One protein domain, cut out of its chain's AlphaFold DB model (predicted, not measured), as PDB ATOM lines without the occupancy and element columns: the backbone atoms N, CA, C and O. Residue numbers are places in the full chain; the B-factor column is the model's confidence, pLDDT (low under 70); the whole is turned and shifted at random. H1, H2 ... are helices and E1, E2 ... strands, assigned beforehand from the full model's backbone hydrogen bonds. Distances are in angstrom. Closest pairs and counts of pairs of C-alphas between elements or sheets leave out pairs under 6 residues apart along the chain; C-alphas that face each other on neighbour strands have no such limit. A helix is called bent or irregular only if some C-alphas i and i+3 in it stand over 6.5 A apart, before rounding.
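This is residues 147 to 268 of the 268 residues of an uncharacterized protein of Chromohalobacter japonicus (UniProt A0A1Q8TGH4). What would a first look show? A strongly twisted sheet of five strands makes one end of the domain, and two long helices, H1 and H4, extend from it side by side, running opposite ways. Short H2 packs over the E4 side of the sheet, and short H3 packs on the sheet at its end far from H1 and H4. What is it made of? The printed part has 122 residues with four named helices and five named strands, in the order H1 E1 E2 H2 E3 E4 H3 E5 H4, and its class is mixed, helices and strands. The sheet's order is E1 E2 E5 E3 E4, all antiparallel. The whole is compact, with a radius of gyration of the C-alphas of 14.2 A, and spans 43 by 29 by 24 A.

How do the long helices stand? H1, residues 147 to 166, touches H4, residues 252 to 267, opposite ways at a shallow tilt of 29 degrees, and their closest C-alphas, of Gln 157 and Leu 262, are 6.3 A apart. H1 only grazes the sheet with residues 162 to 166, and H4 with residues 252 to 255. How do the strands pair? E1, residues 168 to 170, and E2, residues 174 to 178, form a hairpin, with N 170 and O 174 2.9 A apart, within hydrogen-bond range; E2 and its neighbour E5, residues 246 to 251, have N 177 and O 248 at 2.9 A. E3, residues 215 to 219, has N 216 at 2.9 A from O 249 of E5, and forms a hairpin with E4, residues 222 to 227, with N 217 and O 225 at 2.8 A. Where are the short helices? H2, residues 192 to 199, is on the sheet at a height of 10.0 A, and its closest C-alpha pair with E4 is Val 193 and Met 227, 6.6 A. H3, residues 239 to 244, is on the sheet at a height of 7.0 A, and its closest C-alpha pair with E5 is Leu 241 and Ala 247, 6.7 A. E2, H2, E3, right-handed in its crossover, and E4, H3, E5, left-handed, are split strand-helix-strand units, with another strand between the two in the sheet. Are the helix backbones complete? Every O i to N i+4 pair is within hydrogen-bond range in H1, H2 and H4, but 0 of 2 in H3, where 2 of 3 O i to N i+3 pairs are.

Where does the first element begin? H1 begins at C-alpha 147, (256.186, 221.710, 200.468), and is 28.2 A long; E1 measures 6.3 A, E2 13.5 A and H2 10.5 A. What follows? E3 measures 13.3 A, E4 15.4 A and H3 10.1 A; H3 is only just irregular, with C-alphas 240 and 243 6.7 A apart. E5 measures 17.0 A, and H4, 22.5 A, ends at C-alpha 267, (254.809, 210.047, 193.740).

How large is it, and is it cut? The two C-alphas farthest apart, of Ala 147 and Asp 239, are 43.8 A apart, and the printed part has no cut. Which links are long? E2 to H2, H2 to E3 and E4 to H3 are long, with 13, 15 and 11 residues. Where is confidence low? The mean pLDDT of the printed part is 84.8, and residues 185 to 190 and 206 to 207 are under 70.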
ATOM      1  N   ALA A 147     255.399 222.698 199.732       84.12
ATOM      2  CA  ALA A 147     256.186 221.710 200.468       84.12
ATOM      3  C   ALA A 147     255.514 221.336 201.796       84.12
ATOM      4  O   ALA A 147     255.470 220.170 202.159       84.12
ATOM      5  N   TRP A 148     254.892 222.299 202.476       83.50
ATOM      6  CA  TRP A 148     254.139 222.052 203.703       83.50
ATOM      7  C   TRP A 148     252.878 221.210 203.486       83.50
ATOM      8  O   TRP A 148     252.537 220.359 204.311       83.50
ATOM      9  N   ALA A 149     252.163 221.439 202.382       84.12
ATOM     10  CA  ALA A 149     251.023 220.608 202.015       84.12
ATOM     11  C   ALA A 149     251.468 219.163 201.756       84.12
ATOM     12  O   ALA A 149     250.840 218.236 202.265       84.12
ATOM     13  N   ARG A 150     252.587 218.986 201.045       87.81
ATOM     14  CA  ARG A 150     253.199 217.678 200.814       87.81
ATOM     15  C   ARG A 150     253.647 217.009 202.116       87.81
ATOM     16  O   ARG A 150     253.240 215.882 202.365       87.81
ATOM     17  N   TYR A 151     254.378 217.720 202.974       86.44
ATOM     18  CA  TYR A 151     254.810 217.217 204.279       86.44
ATOM     19  C   TYR A 151     253.619 216.695 205.081       86.44
ATOM     20  O   TYR A 151     253.637 215.573 205.560       86.44
ATOM     21  N   ARG A 152     252.505 217.434 205.145       86.00
ATOM     22  CA  ARG A 152     251.282 216.952 205.813       86.00
ATOM     23  C   ARG A 152     250.750 215.632 205.251       86.00
ATOM     24  O   ARG A 152     250.259 214.817 206.025       86.00
ATOM     25  N   LEU A 153     250.818 215.417 203.940       89.88
ATOM     26  CA  LEU A 153     250.435 214.135 203.344       89.88
ATOM     27  C   LEU A 153     251.382 213.012 203.786       89.88
ATOM     28  O   LEU A 153     250.906 211.935 204.135       89.88
ATOM     29  N   GLU A 154     252.688 213.279 203.845       89.75
ATOM     30  CA  GLU A 154     253.696 212.340 204.362       89.75
ATOM     31  C   GLU A 154     253.422 211.999 205.836       89.75
ATOM     32  O   GLU A 154     253.395 210.831 206.207       89.75
ATOM     33  N   GLN A 155     253.080 212.992 206.659       88.31
ATOM     34  CA  GLN A 155     252.699 212.803 208.064       88.31
ATOM     35  C   GLN A 155     251.459 211.914 208.235       88.31
ATOM     36  O   GLN A 155     251.426 211.025 209.085       88.31
ATOM     37  N   VAL A 156     250.428 212.127 207.415       90.25
ATOM     38  CA  VAL A 156     249.226 211.276 207.415       90.25
ATOM     39  C   VAL A 156     249.566 209.865 206.955       90.25
ATOM     40  O   VAL A 156     249.069 208.897 207.524       90.25
ATOM     41  N   GLN A 157     250.422 209.735 205.944       92.25
ATOM     42  CA  GLN A 157     250.883 208.444 205.459       92.25
ATOM     43  C   GLN A 157     251.641 207.665 206.534       92.25
ATOM     44  O   GLN A 157     251.359 206.481 206.709       92.25
ATOM     45  N   LEU A 158     252.562 208.307 207.257       89.62
ATOM     46  CA  LEU A 158     253.297 207.680 208.357       89.62
ATOM     47  C   LEU A 158     252.337 207.150 209.426       89.62
ATOM     48  O   LEU A 158     252.432 205.984 209.801       89.62
ATOM     49  N   TRP A 159     251.338 207.945 209.810       89.62
ATOM     50  CA  TRP A 159     250.307 207.513 210.755       89.62
ATOM     51  C   TRP A 159     249.511 206.295 210.260       89.62
ATOM     52  O   TRP A 159     249.331 205.329 210.996       89.62
ATOM     53  N   PHE A 160     249.060 206.290 208.998       92.00
ATOM     54  CA  PHE A 160     248.322 205.142 208.451       92.00
ATOM     55  C   PHE A 160     249.198 203.892 208.297       92.00
ATOM     56  O   PHE A 160     248.679 202.780 208.393       92.00
ATOM     57  N   ARG A 161     250.510 204.047 208.063       92.00
ATOM     58  CA  ARG A 161     251.459 202.924 208.048       92.00
ATOM     59  C   ARG A 161     251.605 202.324 209.445       92.00
ATOM     60  O   ARG A 161     251.440 201.118 209.565       92.00
ATOM     61  N   ALA A 162     251.792 203.153 210.475       88.75
ATOM     62  CA  ALA A 162     251.821 202.699 211.867       88.75
ATOM     63  C   ALA A 162     250.519 201.973 212.245       88.75
ATOM     64  O   ALA A 162     250.555 200.842 212.713       88.75
ATOM     65  N   LEU A 163     249.353 202.545 211.918       89.94
ATOM     66  CA  LEU A 163     248.070 201.873 212.144       89.94
ATOM     67  C   LEU A 163     248.003 200.507 211.440       89.94
ATOM     68  O   LEU A 163     247.507 199.545 212.015       89.94
ATOM     69  N   ARG A 164     248.463 200.388 210.189       93.00
ATOM     70  CA  ARG A 164     248.434 199.113 209.448       93.00
ATOM     71  C   ARG A 164     249.367 198.066 210.061       93.00
ATOM     72  O   ARG A 164     249.020 196.882 210.076       93.00
ATOM     73  N   ASP A 165     250.552 198.500 210.473       90.94
ATOM     74  CA  ASP A 165     251.662 197.622 210.830       90.94
ATOM     75  C   ASP A 165     251.619 197.216 212.315       90.94
ATOM     76  O   ASP A 165     251.921 196.062 212.626       90.94
ATOM     77  N   ASP A 166     251.129 198.102 213.191       88.69
ATOM     78  CA  ASP A 166     251.135 197.922 214.651       88.69
ATOM     79  C   ASP A 166     249.756 197.569 215.245       88.69
ATOM     80  O   ASP A 166     249.662 197.200 216.416       88.69
ATOM     81  N   ALA A 167     248.664 197.655 214.473       91.25
ATOM     82  CA  ALA A 167     247.334 197.296 214.969       91.25
ATOM     83  C   ALA A 167     247.158 195.789 215.217       91.25
ATOM     84  O   ALA A 167     247.626 194.928 214.465       91.25
ATOM     85  N   GLU A 168     246.353 195.465 216.229       91.19
ATOM     86  CA  GLU A 168     245.860 194.117 216.465       91.19
ATOM     87  C   GLU A 168     244.915 193.700 215.329       91.19
ATOM     88  O   GLU A 168     243.979 194.411 214.955       91.19
ATOM     89  N   ARG A 169     245.136 192.513 214.762       91.38
ATOM     90  CA  ARG A 169     244.271 191.973 213.709       91.38
ATOM     91  C   ARG A 169     243.075 191.273 214.328       91.38
ATOM     92  O   ARG A 169     243.204 190.193 214.900       91.38
ATOM     93  N   LEU A 170     241.903 191.854 214.125       86.06
ATOM     94  CA  LEU A 170     240.638 191.196 214.405       86.06
ATOM     95  C   LEU A 170     240.269 190.247 213.247       86.06
ATOM     96  O   LEU A 170     240.795 190.336 212.132       86.06
ATOM     97  N   GLY A 171     239.349 189.314 213.509       81.81
ATOM     98  CA  GLY A 171     238.791 188.442 212.473       81.81
ATOM     99  C   GLY A 171     238.188 189.228 211.299       81.81
ATOM    100  O   GLY A 171     237.879 190.410 211.419       81.81
ATOM    101  N   ASP A 172     238.025 188.571 210.148       82.88
ATOM    102  CA  ASP A 172     237.342 189.120 208.961       82.88
ATOM    103  C   ASP A 172     237.949 190.406 208.357       82.88
ATOM    104  O   ASP A 172     237.271 191.166 207.665       82.88
ATOM    105  N   GLY A 173     239.253 190.631 208.553       88.69
ATOM    106  CA  GLY A 173     239.986 191.722 207.897       88.69
ATOM    107  C   GLY A 173     239.811 193.086 208.569       88.69
ATOM    108  O   GLY A 173     239.879 194.119 207.899       88.69
ATOM    109  N   TRP A 174     239.587 193.083 209.878       91.56
ATOM    110  CA  TRP A 174     239.511 194.272 210.715       91.56
ATOM    111  C   TRP A 174     240.817 194.493 211.480       91.56
ATOM    112  O   TRP A 174     241.509 193.544 211.844       91.56
ATOM    113  N   LEU A 175     241.149 195.755 211.718       93.81
ATOM    114  CA  LEU A 175     242.272 196.183 212.543       93.81
ATOM    115  C   LEU A 175     241.715 196.895 213.768       93.81
ATOM    116  O   LEU A 175     240.804 197.708 213.625       93.81
ATOM    117  N   ALA A 176     242.258 196.594 214.940       92.56
ATOM    118  CA  ALA A 176     242.032 197.318 216.176       92.56
ATOM    119  C   ALA A 176     243.336 197.977 216.605       92.56
ATOM    120  O   ALA A 176     244.348 197.311 216.804       92.56
ATOM    121  N   TRP A 177     243.313 199.292 216.733       90.75
ATOM    122  CA  TRP A 177     244.476 200.078 217.100       90.75
ATOM    123  C   TRP A 177     244.189 200.836 218.389       90.75
ATOM    124  O   TRP A 177     243.116 201.422 218.520       90.75
ATOM    125  N   HIS A 178     245.129 200.811 219.334       87.12
ATOM    126  CA  HIS A 178     245.050 201.624 220.545       87.12
ATOM    127  C   HIS A 178     245.045 203.103 220.136       87.12
ATOM    128  O   HIS A 178     246.020 203.604 219.571       87.12
ATOM    129  N   LEU A 179     243.920 203.788 220.345       82.50
ATOM    130  CA  LEU A 179     243.712 205.154 219.885       82.50
ATOM    131  C   LEU A 179     244.377 206.141 220.845       82.50
ATOM    132  O   LEU A 179     243.719 206.849 221.599       82.50
ATOM    133  N   THR A 180     245.700 206.234 220.775       77.25
ATOM    134  CA  THR A 180     246.464 207.214 221.561       77.25
ATOM    135  C   THR A 180     246.443 208.598 220.917       77.25
ATOM    136  O   THR A 180     246.568 209.629 221.579       77.25
ATOM    137  N   HIS A 181     246.275 208.652 219.592       80.06
ATOM    138  CA  HIS A 181     246.291 209.898 218.840       80.06
ATOM    139  C   HIS A 181     245.664 209.778 217.453       80.06
ATOM    140  O   HIS A 181     245.488 208.707 216.884       80.06
ATOM    141  N   LEU A 182     245.373 210.935 216.871       79.31
ATOM    142  CA  LEU A 182     244.762 211.082 215.557       79.31
ATOM    143  C   LEU A 182     245.717 211.872 214.636       79.31
ATOM    144  O   LEU A 182     246.487 212.710 215.124       79.31
ATOM    145  N   PRO A 183     245.676 211.683 213.304       77.75
ATOM    146  CA  PRO A 183     246.634 212.336 212.423       77.75
ATOM    147  C   PRO A 183     246.329 213.833 212.267       77.75
ATOM    148  O   PRO A 183     245.181 214.235 212.072       77.75
ATOM    149  N   LEU A 184     247.373 214.670 212.307       70.25
ATOM    150  CA  LEU A 184     247.334 216.113 212.005       70.25
ATOM    151  C   LEU A 184     246.294 216.970 212.771       70.25
ATOM    152  O   LEU A 184     245.920 218.049 212.291       70.25
ATOM    153  N   THR A 185     245.758 216.525 213.909       68.75
ATOM    154  CA  THR A 185     244.540 217.158 214.450       68.75
ATOM    155  C   THR A 185     244.764 218.401 215.307       68.75
ATOM    156  O   THR A 185     245.849 218.708 215.769       68.75
ATOM    157  N   ARG A 186     243.674 219.166 215.458       55.59
ATOM    158  CA  ARG A 186     243.530 220.366 216.289       55.59
ATOM    159  C   ARG A 186     242.402 220.225 217.327       55.59
ATOM    160  O   ARG A 186     241.933 221.249 217.821       55.59
ATOM    161  N   ALA A 187     241.946 219.006 217.608       51.31
ATOM    162  CA  ALA A 187     240.822 218.688 218.485       51.31
ATOM    163  C   ALA A 187     241.261 217.765 219.638       51.31
ATOM    164  O   ALA A 187     242.216 217.004 219.471       51.31
ATOM    165  N   PRO A 188     240.564 217.802 220.784       56.03
ATOM    166  CA  PRO A 188     240.587 216.705 221.739       56.03
ATOM    167  C   PRO A 188     240.190 215.386 221.071       56.03
ATOM    168  O   PRO A 188     239.283 215.383 220.240       56.03
ATOM    169  N   VAL A 189     240.800 214.263 221.470       61.16
ATOM    170  CA  VAL A 189     240.484 212.902 220.968       61.16
ATOM    171  C   VAL A 189     239.015 212.505 221.234       61.16
ATOM    172  O   VAL A 189     238.541 211.472 220.788       61.16
ATOM    173  N   PHE A 190     238.234 213.347 221.911       60.06
ATOM    174  CA  PHE A 190     236.804 213.158 222.150       60.06
ATOM    175  C   PHE A 190     235.909 213.299 220.897       60.06
ATOM    176  O   PHE A 190     234.775 212.842 220.960       60.06
ATOM    177  N   ASP A 191     236.371 213.891 219.783       72.38
ATOM    178  CA  ASP A 191     235.585 214.000 218.529       72.38
ATOM    179  C   ASP A 191     236.339 213.407 217.327       72.38
ATOM    180  O   ASP A 191     236.869 214.108 216.452       72.38
ATOM    181  N   SER A 192     236.414 212.076 217.301       78.62
ATOM    182  CA  SER A 192     237.099 211.342 216.231       78.62
ATOM    183  C   SER A 192     236.396 211.531 214.886       78.62
ATOM    184  O   SER A 192     237.049 211.567 213.841       78.62
ATOM    185  N   VAL A 193     235.067 211.688 214.885       83.44
ATOM    186  CA  VAL A 193     234.266 211.857 213.664       83.44
ATOM    187  C   VAL A 193     234.620 213.158 212.945       83.44
ATOM    188  O   VAL A 193     234.881 213.127 211.737       83.44
ATOM    189  N   ASP A 194     234.672 214.295 213.644       80.06
ATOM    190  CA  ASP A 194     235.067 215.575 213.041       80.06
ATOM    191  C   ASP A 194     236.526 215.546 212.562       80.06
ATOM    192  O   ASP A 194     236.833 216.010 211.456       80.06
ATOM    193  N   ALA A 195     237.427 214.944 213.345       80.00
ATOM    194  CA  ALA A 195     238.830 214.803 212.970       80.00
ATOM    195  C   ALA A 195     238.997 213.999 211.669       80.00
ATOM    196  O   ALA A 195     239.592 214.496 210.705       80.00
ATOM    197  N   PHE A 196     238.411 212.801 211.589       84.38
ATOM    198  CA  PHE A 196     238.470 211.973 210.383       84.38
ATOM    199  C   PHE A 196     237.713 212.593 209.204       84.38
ATOM    200  O   PHE A 196     238.159 212.474 208.063       84.38
ATOM    201  N   SER A 197     236.635 213.341 209.452       83.69
ATOM    202  CA  SER A 197     235.929 214.098 208.408       83.69
ATOM    203  C   SER A 197     236.797 215.198 207.790       83.69
ATOM    204  O   SER A 197     236.695 215.475 206.592       83.69
ATOM    205  N   LYS A 198     237.662 215.844 208.582       82.00
ATOM    206  CA  LYS A 198     238.630 216.835 208.084       82.00
ATOM    207  C   LYS A 198     239.762 216.173 207.308       82.00
ATOM    208  O   LYS A 198     240.106 216.663 206.234       82.00
ATOM    209  N   LEU A 199     240.293 215.059 207.808       85.06
ATOM    210  CA  LEU A 199     241.298 214.254 207.104       85.06
ATOM    211  C   LEU A 199     240.787 213.752 205.757       85.06
ATOM    212  O   LEU A 199     241.497 213.859 204.763       85.06
ATOM    213  N   ALA A 200     239.535 213.302 205.690       85.75
ATOM    214  CA  ALA A 200     238.914 212.841 204.451       85.75
ATOM    215  C   ALA A 200     238.884 213.912 203.348       85.75
ATOM    216  O   ALA A 200     238.832 213.575 202.166       85.75
ATOM    217  N   ARG A 201     238.928 215.199 203.722       87.06
ATOM    218  CA  ARG A 201     238.940 216.357 202.812       87.06
ATOM    219  C   ARG A 201     240.344 216.851 202.472       87.06
ATOM    220  O   ARG A 201     240.463 217.863 201.784       87.06
ATOM    221  N   LEU A 202     241.387 216.202 202.987       84.75
ATOM    222  CA  LEU A 202     242.762 216.570 202.685       84.75
ATOM    223  C   LEU A 202     243.002 216.410 201.179       84.75
ATOM    224  O   LEU A 202     242.728 215.350 200.614       84.75
ATOM    225  N   ASP A 203     243.444 217.496 200.543       84.69
ATOM    226  CA  ASP A 203     243.706 217.564 199.105       84.69
ATOM    227  C   ASP A 203     244.973 216.768 198.781       84.69
ATOM    228  O   ASP A 203     246.038 217.040 199.337       84.69
ATOM    229  N   LEU A 204     244.841 215.787 197.891       83.19
ATOM    230  CA  LEU A 204     245.931 214.943 197.406       83.19
ATOM    231  C   LEU A 204     246.651 215.543 196.189       83.19
ATOM    232  O   LEU A 204     247.519 214.902 195.605       83.19
ATOM    233  N   GLY A 205     246.285 216.760 195.788       72.19
ATOM    234  CA  GLY A 205     246.690 217.350 194.523       72.19
ATOM    235  C   GLY A 205     245.672 217.031 193.427       72.19
ATOM    236  O   GLY A 205     245.080 215.958 193.365       72.19
ATOM    237  N   GLY A 206     245.417 217.995 192.541       67.06
ATOM    238  CA  GLY A 206     244.562 217.763 191.371       67.06
ATOM    239  C   GLY A 206     243.051 217.664 191.632       67.06
ATOM    240  O   GLY A 206     242.326 217.376 190.682       67.06
ATOM    241  N   ARG A 207     242.566 218.018 192.839       64.62
ATOM    242  CA  ARG A 207     241.155 217.976 193.315       64.62
ATOM    243  C   ARG A 207     240.664 216.628 193.850       64.62
ATOM    244  O   ARG A 207     239.483 216.533 194.195       64.62
ATOM    245  N   ASP A 208     241.528 215.626 193.955       80.81
ATOM    246  CA  ASP A 208     241.170 214.371 194.610       80.81
ATOM    247  C   ASP A 208     241.360 214.498 196.126       80.81
ATOM    248  O   ASP A 208     242.351 215.043 196.609       80.81
ATOM    249  N   ALA A 209     240.386 214.011 196.890       86.56
ATOM    250  CA  ALA A 209     240.438 214.023 198.347       86.56
ATOM    251  C   ALA A 209     240.918 212.670 198.887       86.56
ATOM    252  O   ALA A 209     240.698 211.627 198.258       86.56
ATOM    253  N   LEU A 210     241.501 212.675 200.090       87.94
ATOM    254  CA  LEU A 210     241.910 211.453 200.790       87.94
ATOM    255  C   LEU A 210     240.768 210.439 200.918       87.94
ATOM    256  O   LEU A 210     241.002 209.240 200.816       87.94
ATOM    257  N   GLY A 211     239.533 210.918 201.080       86.19
ATOM    258  CA  GLY A 211     238.320 210.112 201.173       86.19
ATOM    259  C   GLY A 211     238.028 209.595 202.581       86.19
ATOM    260  O   GLY A 211     238.858 209.663 203.481       86.19
ATOM    261  N   GLU A 212     236.801 209.117 202.771       86.81
ATOM    262  CA  GLU A 212     236.284 208.739 204.087       86.81
ATOM    263  C   GLU A 212     236.921 207.450 204.622       86.81
ATOM    264  O   GLU A 212     237.152 206.497 203.874       86.81
ATOM    265  N   LEU A 213     237.142 207.420 205.938       88.19
ATOM    266  CA  LEU A 213     237.515 206.233 206.700       88.19
ATOM    267  C   LEU A 213     236.292 205.763 207.490       88.19
ATOM    268  O   LEU A 213     235.738 206.515 208.287       88.19
ATOM    269  N   SER A 214     235.860 204.525 207.272       90.88
ATOM    270  CA  SER A 214     234.874 203.885 208.138       90.88
ATOM    271  C   SER A 214     235.567 203.369 209.389       90.88
ATOM    272  O   SER A 214     236.560 202.652 209.286       90.88
ATOM    273  N   PHE A 215     235.030 203.704 210.557       91.81
ATOM    274  CA  PHE A 215     235.622 203.309 211.829       91.81
ATOM    275  C   PHE A 215     234.567 203.128 212.918       91.81
ATOM    276  O   PHE A 215     233.465 203.672 212.822       91.81
ATOM    277  N   VAL A 216     234.938 202.396 213.964       91.56
ATOM    278  CA  VAL A 216     234.232 202.340 215.246       91.56
ATOM    279  C   VAL A 216     235.241 202.589 216.350       91.56
ATOM    280  O   VAL A 216     236.326 202.020 216.320       91.56
ATOM    281  N   ARG A 217     234.897 203.428 217.319       90.06
ATOM    282  CA  ARG A 217     235.693 203.628 218.524       90.06
ATOM    283  C   ARG A 217     235.072 202.845 219.669       90.06
ATOM    284  O   ARG A 217     233.881 202.999 219.952       90.06
ATOM    285  N   TYR A 218     235.881 202.023 220.315       90.56
ATOM    286  CA  TYR A 218     235.519 201.276 221.506       90.56
ATOM    287  C   TYR A 218     236.236 201.860 222.709       90.56
ATOM    288  O   TYR A 218     237.449 201.968 222.678       90.56
ATOM    289  N   GLN A 219     235.515 202.155 223.783       89.06
ATOM    290  CA  GLN A 219     236.116 202.540 225.054       89.06
ATOM    291  C   GLN A 219     235.798 201.465 226.090       89.06
ATOM    292  O   GLN A 219     234.639 201.087 226.254       89.06
ATOM    293  N   HIS A 220     236.823 200.919 226.744       87.62
ATOM    294  CA  HIS A 220     236.716 199.781 227.664       87.62
ATOM    295  C   HIS A 220     235.927 198.590 227.070       87.62
ATOM    296  O   HIS A 220     235.148 197.921 227.753       87.62
ATOM    297  N   GLY A 221     236.099 198.338 225.767       87.25
ATOM    298  CA  GLY A 221     235.411 197.272 225.032       87.25
ATOM    299  C   GLY A 221     233.961 197.574 224.621       87.25
ATOM    300  O   GLY A 221     233.338 196.716 223.994       87.25
ATOM    301  N   GLU A 222     233.423 198.764 224.906       89.44
ATOM    302  CA  GLU A 222     232.071 199.194 224.510       89.44
ATOM    303  C   GLU A 222     232.100 200.198 223.351       89.44
ATOM    304  O   GLU A 222     232.904 201.126 223.333       89.44
ATOM    305  N   CYS A 223     231.216 200.023 222.367       88.94
ATOM    306  CA  CYS A 223     231.119 200.907 221.206       88.94
ATOM    307  C   CYS A 223     230.626 202.301 221.628       88.94
ATOM    308  O   CYS A 223     229.456 202.463 221.984       88.94
ATOM    309  N   HIS A 224     231.495 203.304 221.514       86.31
ATOM    310  CA  HIS A 224     231.226 204.680 221.928       86.31
ATOM    311  C   HIS A 224     230.774 205.568 220.755       86.31
ATOM    312  O   HIS A 224     229.776 206.279 220.853       86.31
ATOM    313  N   GLU A 225     231.471 205.504 219.617       86.56
ATOM    314  CA  GLU A 225     231.166 206.289 218.411       86.56
ATOM    315  C   GLU A 225     231.623 205.569 217.129       86.56
ATOM    316  O   GLU A 225     232.326 204.562 217.181       86.56
ATOM    317  N   GLY A 226     231.249 206.082 215.953       85.00
ATOM    318  CA  GLY A 226     231.760 205.565 214.685       85.00
ATOM    319  C   GLY A 226     231.246 206.308 213.452       85.00
ATOM    320  O   GLY A 226     230.314 207.110 213.532       85.00
ATOM    321  N   MET A 227     231.819 205.984 212.287       86.19
ATOM    322  CA  MET A 227     231.397 206.507 210.982       86.19
ATOM    323  C   MET A 227     231.293 205.406 209.903       86.19
ATOM    324  O   MET A 227     232.183 204.571 209.755       86.19
ATOM    325  N   GLY A 228     230.214 205.429 209.108       85.38
ATOM    326  CA  GLY A 228     230.046 204.612 207.897       85.38
ATOM    327  C   GLY A 228     229.343 203.253 208.064       85.38
ATOM    328  O   GLY A 228     228.898 202.863 209.139       85.38
ATOM    329  N   LEU A 229     229.232 202.513 206.951       71.06
ATOM    330  CA  LEU A 229     228.536 201.212 206.852       71.06
ATOM    331  C   LEU A 229     229.129 200.118 207.745       71.06
ATOM    332  O   LEU A 229     228.462 199.138 208.052       71.06
ATOM    333  N   ALA A 230     230.393 200.266 208.118       71.81
ATOM    334  CA  ALA A 230     231.131 199.261 208.859       71.81
ATOM    335  C   ALA A 230     230.712 199.226 210.351       71.81
ATOM    336  O   ALA A 230     230.749 198.160 210.960       71.81
ATOM    337  N   ILE A 231     230.200 200.342 210.905       73.94
ATOM    338  CA  ILE A 231     229.666 200.400 212.282       73.94
ATOM    339  C   ILE A 231     228.501 199.430 212.468       73.94
ATOM    340  O   ILE A 231     228.422 198.734 213.472       73.94
ATOM    341  N   THR A 232     227.580 199.370 211.499       73.31
ATOM    342  CA  THR A 232     226.344 198.583 211.642       73.31
ATOM    343  C   THR A 232     226.590 197.076 211.616       73.31
ATOM    344  O   THR A 232     225.673 196.304 211.888       73.31
ATOM    345  N   GLN A 233     227.812 196.659 211.278       78.31
ATOM    346  CA  GLN A 233     228.226 195.264 211.177       78.31
ATOM    347  C   GLN A 233     229.002 194.782 212.407       78.31
ATOM    348  O   GLN A 233     229.155 193.575 212.575       78.31
ATOM    349  N   LEU A 234     229.480 195.694 213.259       82.88
ATOM    350  CA  LEU A 234     230.237 195.347 214.456       82.88
ATOM    351  C   LEU A 234     229.321 195.232 215.690       82.88
ATOM    352  O   LEU A 234     228.341 195.972 215.817       82.88
ATOM    353  N   PRO A 235     229.602 194.289 216.607       82.81
ATOM    354  CA  PRO A 235     228.825 194.128 217.829       82.81
ATOM    355  C   PRO A 235     229.033 195.317 218.773       82.81
ATOM    356  O   PRO A 235     230.093 195.935 218.803       82.81
ATOM    357  N   HIS A 236     228.039 195.604 219.614       83.69
ATOM    358  CA  HIS A 236     228.104 196.734 220.548       83.69
ATOM    359  C   HIS A 236     229.217 196.598 221.607       83.69
ATOM    360  O   HIS A 236     229.657 197.599 222.162       83.69
ATOM    361  N   ARG A 237     229.692 195.372 221.867       85.62
ATOM    362  CA  ARG A 237     230.760 195.069 222.823       85.62
ATOM    363  C   ARG A 237     231.734 194.039 222.253       85.62
ATOM    364  O   ARG A 237     231.293 193.057 221.654       85.62
ATOM    365  N   ILE A 238     233.029 194.252 222.479       85.81
ATOM    366  CA  ILE A 238     234.116 193.340 222.104       85.81
ATOM    367  C   ILE A 238     235.079 193.221 223.294       85.81
ATOM    368  O   ILE A 238     235.887 194.111 223.540       85.81
ATOM    369  N   ASP A 239     235.006 192.108 224.030       84.75
ATOM    370  CA  ASP A 239     235.771 191.920 225.275       84.75
ATOM    371  C   ASP A 239     237.293 191.916 225.072       84.75
ATOM    372  O   ASP A 239     238.027 192.336 225.960       84.75
ATOM    373  N   THR A 240     237.781 191.483 223.904       85.75
ATOM    374  CA  THR A 240     239.219 191.504 223.585       85.75
ATOM    375  C   THR A 240     239.779 192.922 223.496       85.75
ATOM    376  O   THR A 240     240.966 193.107 223.711       85.75
ATOM    377  N   LEU A 241     238.933 193.930 223.247       86.38
ATOM    378  CA  LEU A 241     239.343 195.336 223.193       86.38
ATOM    379  C   LEU A 241     239.330 196.016 224.566       86.38
ATOM    380  O   LEU A 241     239.761 197.159 224.680       86.38
ATOM    381  N   ALA A 242     238.851 195.342 225.617       82.69
ATOM    382  CA  ALA A 242     238.798 195.923 226.957       82.69
ATOM    383  C   ALA A 242     240.190 196.217 227.541       82.69
ATOM    384  O   ALA A 242     240.291 197.030 228.452       82.69
ATOM    385  N   SER A 243     241.251 195.580 227.031       82.38
ATOM    386  CA  SER A 243     242.637 195.839 227.444       82.38
ATOM    387  C   SER A 243     243.295 197.025 226.743       82.38
ATOM    388  O   SER A 243     244.409 197.375 227.112       82.38
ATOM    389  N   LEU A 244     242.661 197.590 225.711       77.69
ATOM    390  CA  LEU A 244     243.211 198.712 224.951       77.69
ATOM    391  C   LEU A 244     242.721 200.070 225.462       77.69
ATOM    392  O   LEU A 244     243.072 201.050 224.834       77.69
ATOM    393  N   ASP A 245     241.928 200.129 226.542       81.31
ATOM    394  CA  ASP A 245     241.253 201.308 227.127       81.31
ATOM    395  C   ASP A 245     240.407 202.153 226.144       81.31
ATOM    396  O   ASP A 245     239.209 202.333 226.370       81.31
ATOM    397  N   ASP A 246     240.969 202.599 225.023       87.31
ATOM    398  CA  ASP A 246     240.329 203.253 223.886       87.31
ATOM    399  C   ASP A 246     240.879 202.701 222.554       87.31
ATOM    400  O   ASP A 246     242.053 202.851 222.225       87.31
ATOM    401  N   ALA A 247     240.043 202.043 221.757       90.31
ATOM    402  CA  ALA A 247     240.442 201.360 220.533       90.31
ATOM    403  C   ALA A 247     239.702 201.897 219.308       90.31
ATOM    404  O   ALA A 247     238.471 201.924 219.254       90.31
ATOM    405  N   LEU A 248     240.458 202.228 218.264       91.25
ATOM    406  CA  LEU A 248     239.947 202.505 216.931       91.25
ATOM    407  C   LEU A 248     239.910 201.209 216.115       91.25
ATOM    408  O   LEU A 248     240.943 200.612 215.822       91.25
ATOM    409  N   VAL A 249     238.716 200.797 215.698       93.25
ATOM    410  CA  VAL A 249     238.492 199.618 214.860       93.25
ATOM    411  C   VAL A 249     238.160 200.041 213.434       93.25
ATOM    412  O   VAL A 249     237.182 200.754 213.200       93.25
ATOM    413  N   VAL A 250     238.954 199.584 212.462       93.44
ATOM    414  CA  VAL A 250     238.837 199.966 211.044       93.44
ATOM    415  C   VAL A 250     239.000 198.771 210.099       93.44
ATOM    416  O   VAL A 250     239.700 197.813 210.425       93.44
ATOM    417  N   PRO A 251     238.397 198.791 208.895       93.56
ATOM    418  CA  PRO A 251     238.640 197.751 207.900       93.56
ATOM    419  C   PRO A 251     240.057 197.857 207.320       93.56
ATOM    420  O   PRO A 251     240.403 198.888 206.740       93.56
ATOM    421  N   ALA A 252     240.836 196.769 207.351       93.81
ATOM    422  CA  ALA A 252     242.203 196.733 206.814       93.81
ATOM    423  C   ALA A 252     242.260 197.197 205.347       93.81
ATOM    424  O   ALA A 252     243.049 198.059 204.977       93.81
ATOM    425  N   ARG A 253     241.309 196.728 204.527       93.31
ATOM    426  CA  ARG A 253     241.197 197.109 203.108       93.31
ATOM    427  C   ARG A 253     241.045 198.616 202.868       93.31
ATOM    428  O   ARG A 253     241.407 199.100 201.800       93.31
ATOM    429  N   GLN A 254     240.433 199.351 203.802       92.81
ATOM    430  CA  GLN A 254     240.272 200.799 203.654       92.81
ATOM    431  C   GLN A 254     241.567 201.527 203.990       92.81
ATOM    432  O   GLN A 254     241.909 202.478 203.293       92.81
ATOM    433  N   VAL A 255     242.289 201.052 205.006       94.31
ATOM    434  CA  VAL A 255     243.624 201.547 205.355       94.31
ATOM    435  C   VAL A 255     244.565 201.372 204.165       94.31
ATOM    436  O   VAL A 255     245.162 202.350 203.720       94.31
ATOM    437  N   ASP A 256     244.596 200.181 203.563       95.12
ATOM    438  CA  ASP A 256     245.405 199.909 202.371       95.12
ATOM    439  C   ASP A 256     245.016 200.820 201.192       95.12
ATOM    440  O   ASP A 256     245.873 201.458 200.585       95.12
ATOM    441  N   GLY A 257     243.718 200.986 200.915       94.31
ATOM    442  CA  GLY A 257     243.252 201.874 199.843       94.31
ATOM    443  C   GLY A 257     243.506 203.372 200.097       94.31
ATOM    444  O   GLY A 257     243.601 204.162 199.153       94.31
ATOM    445  N   ILE A 258     243.597 203.807 201.358       93.94
ATOM    446  CA  ILE A 258     244.046 205.160 201.718       93.94
ATOM    447  C   ILE A 258     245.550 205.296 201.468       93.94
ATOM    448  O   ILE A 258     245.966 206.260 200.824       93.94
ATOM    449  N   LEU A 259     246.347 204.320 201.905       94.81
ATOM    450  CA  LEU A 259     247.793 204.305 201.687       94.81
ATOM    451  C   LEU A 259     248.144 204.329 200.197       94.81
ATOM    452  O   LEU A 259     248.932 205.173 199.788       94.81
ATOM    453  N   GLU A 260     247.475 203.532 199.363       94.25
ATOM    454  CA  GLU A 260     247.666 203.545 197.904       94.25
ATOM    455  C   GLU A 260     247.352 204.907 197.261       94.25
ATOM    456  O   GLU A 260     247.938 205.289 196.243       94.25
ATOM    457  N   ARG A 261     246.386 205.654 197.808       93.38
ATOM    458  CA  ARG A 261     246.074 207.014 197.342       93.38
ATOM    459  C   ARG A 261     247.155 208.003 197.760       93.38
ATOM    460  O   ARG A 261     247.570 208.802 196.926       93.38
ATOM    461  N   LEU A 262     247.625 207.915 199.002       93.06
ATOM    462  CA  LEU A 262     248.723 208.735 199.511       93.06
ATOM    463  C   LEU A 262     250.029 208.462 198.757       93.06
ATOM    464  O   LEU A 262     250.680 209.406 198.330       93.06
ATOM    465  N   ASP A 263     250.372 207.194 198.512       93.44
ATOM    466  CA  ASP A 263     251.568 206.808 197.754       93.44
ATOM    467  C   ASP A 263     251.529 207.378 196.328       93.44
ATOM    468  O   ASP A 263     252.525 207.915 195.845       93.44
ATOM    469  N   ARG A 264     250.369 207.333 195.654       91.31
ATOM    470  CA  ARG A 264     250.209 207.949 194.325       91.31
ATOM    471  C   ARG A 264     250.329 209.469 194.361       91.31
ATOM    472  O   ARG A 264     250.991 210.027 193.494       91.31
ATOM    473  N   ALA A 265     249.704 210.115 195.345       89.88
ATOM    474  CA  ALA A 265     249.744 211.566 195.519       89.88
ATOM    475  C   ALA A 265     251.162 212.078 195.817       89.88
ATOM    476  O   ALA A 265     251.563 213.136 195.347       89.88
ATOM    477  N   LEU A 266     251.939 211.311 196.581       89.62
ATOM    478  CA  LEU A 266     253.317 211.647 196.922       89.62
ATOM    479  C   LEU A 266     254.312 211.269 195.813       89.62
ATOM    480  O   LEU A 266     255.407 211.823 195.773       89.62
ATOM    481  N   ALA A 267     253.964 210.372 194.891       86.56
ATOM    482  CA  ALA A 267     254.809 210.047 193.740       86.56
ATOM    483  C   ALA A 267     254.728 211.076 192.592       86.56
ATOM    484  O   ALA A 267     255.609 211.081 191.731       86.56
ATOM    485  N   SER A 268     253.676 211.906 192.560       71.25
ATOM    486  CA  SER A 268     253.479 213.002 191.593       71.25
ATOM    487  C   SER A 268     254.108 214.317 192.034       71.25
ATOM    488  O   SER A 268     254.526 215.071 191.127       71.25
TER     489      SER A 268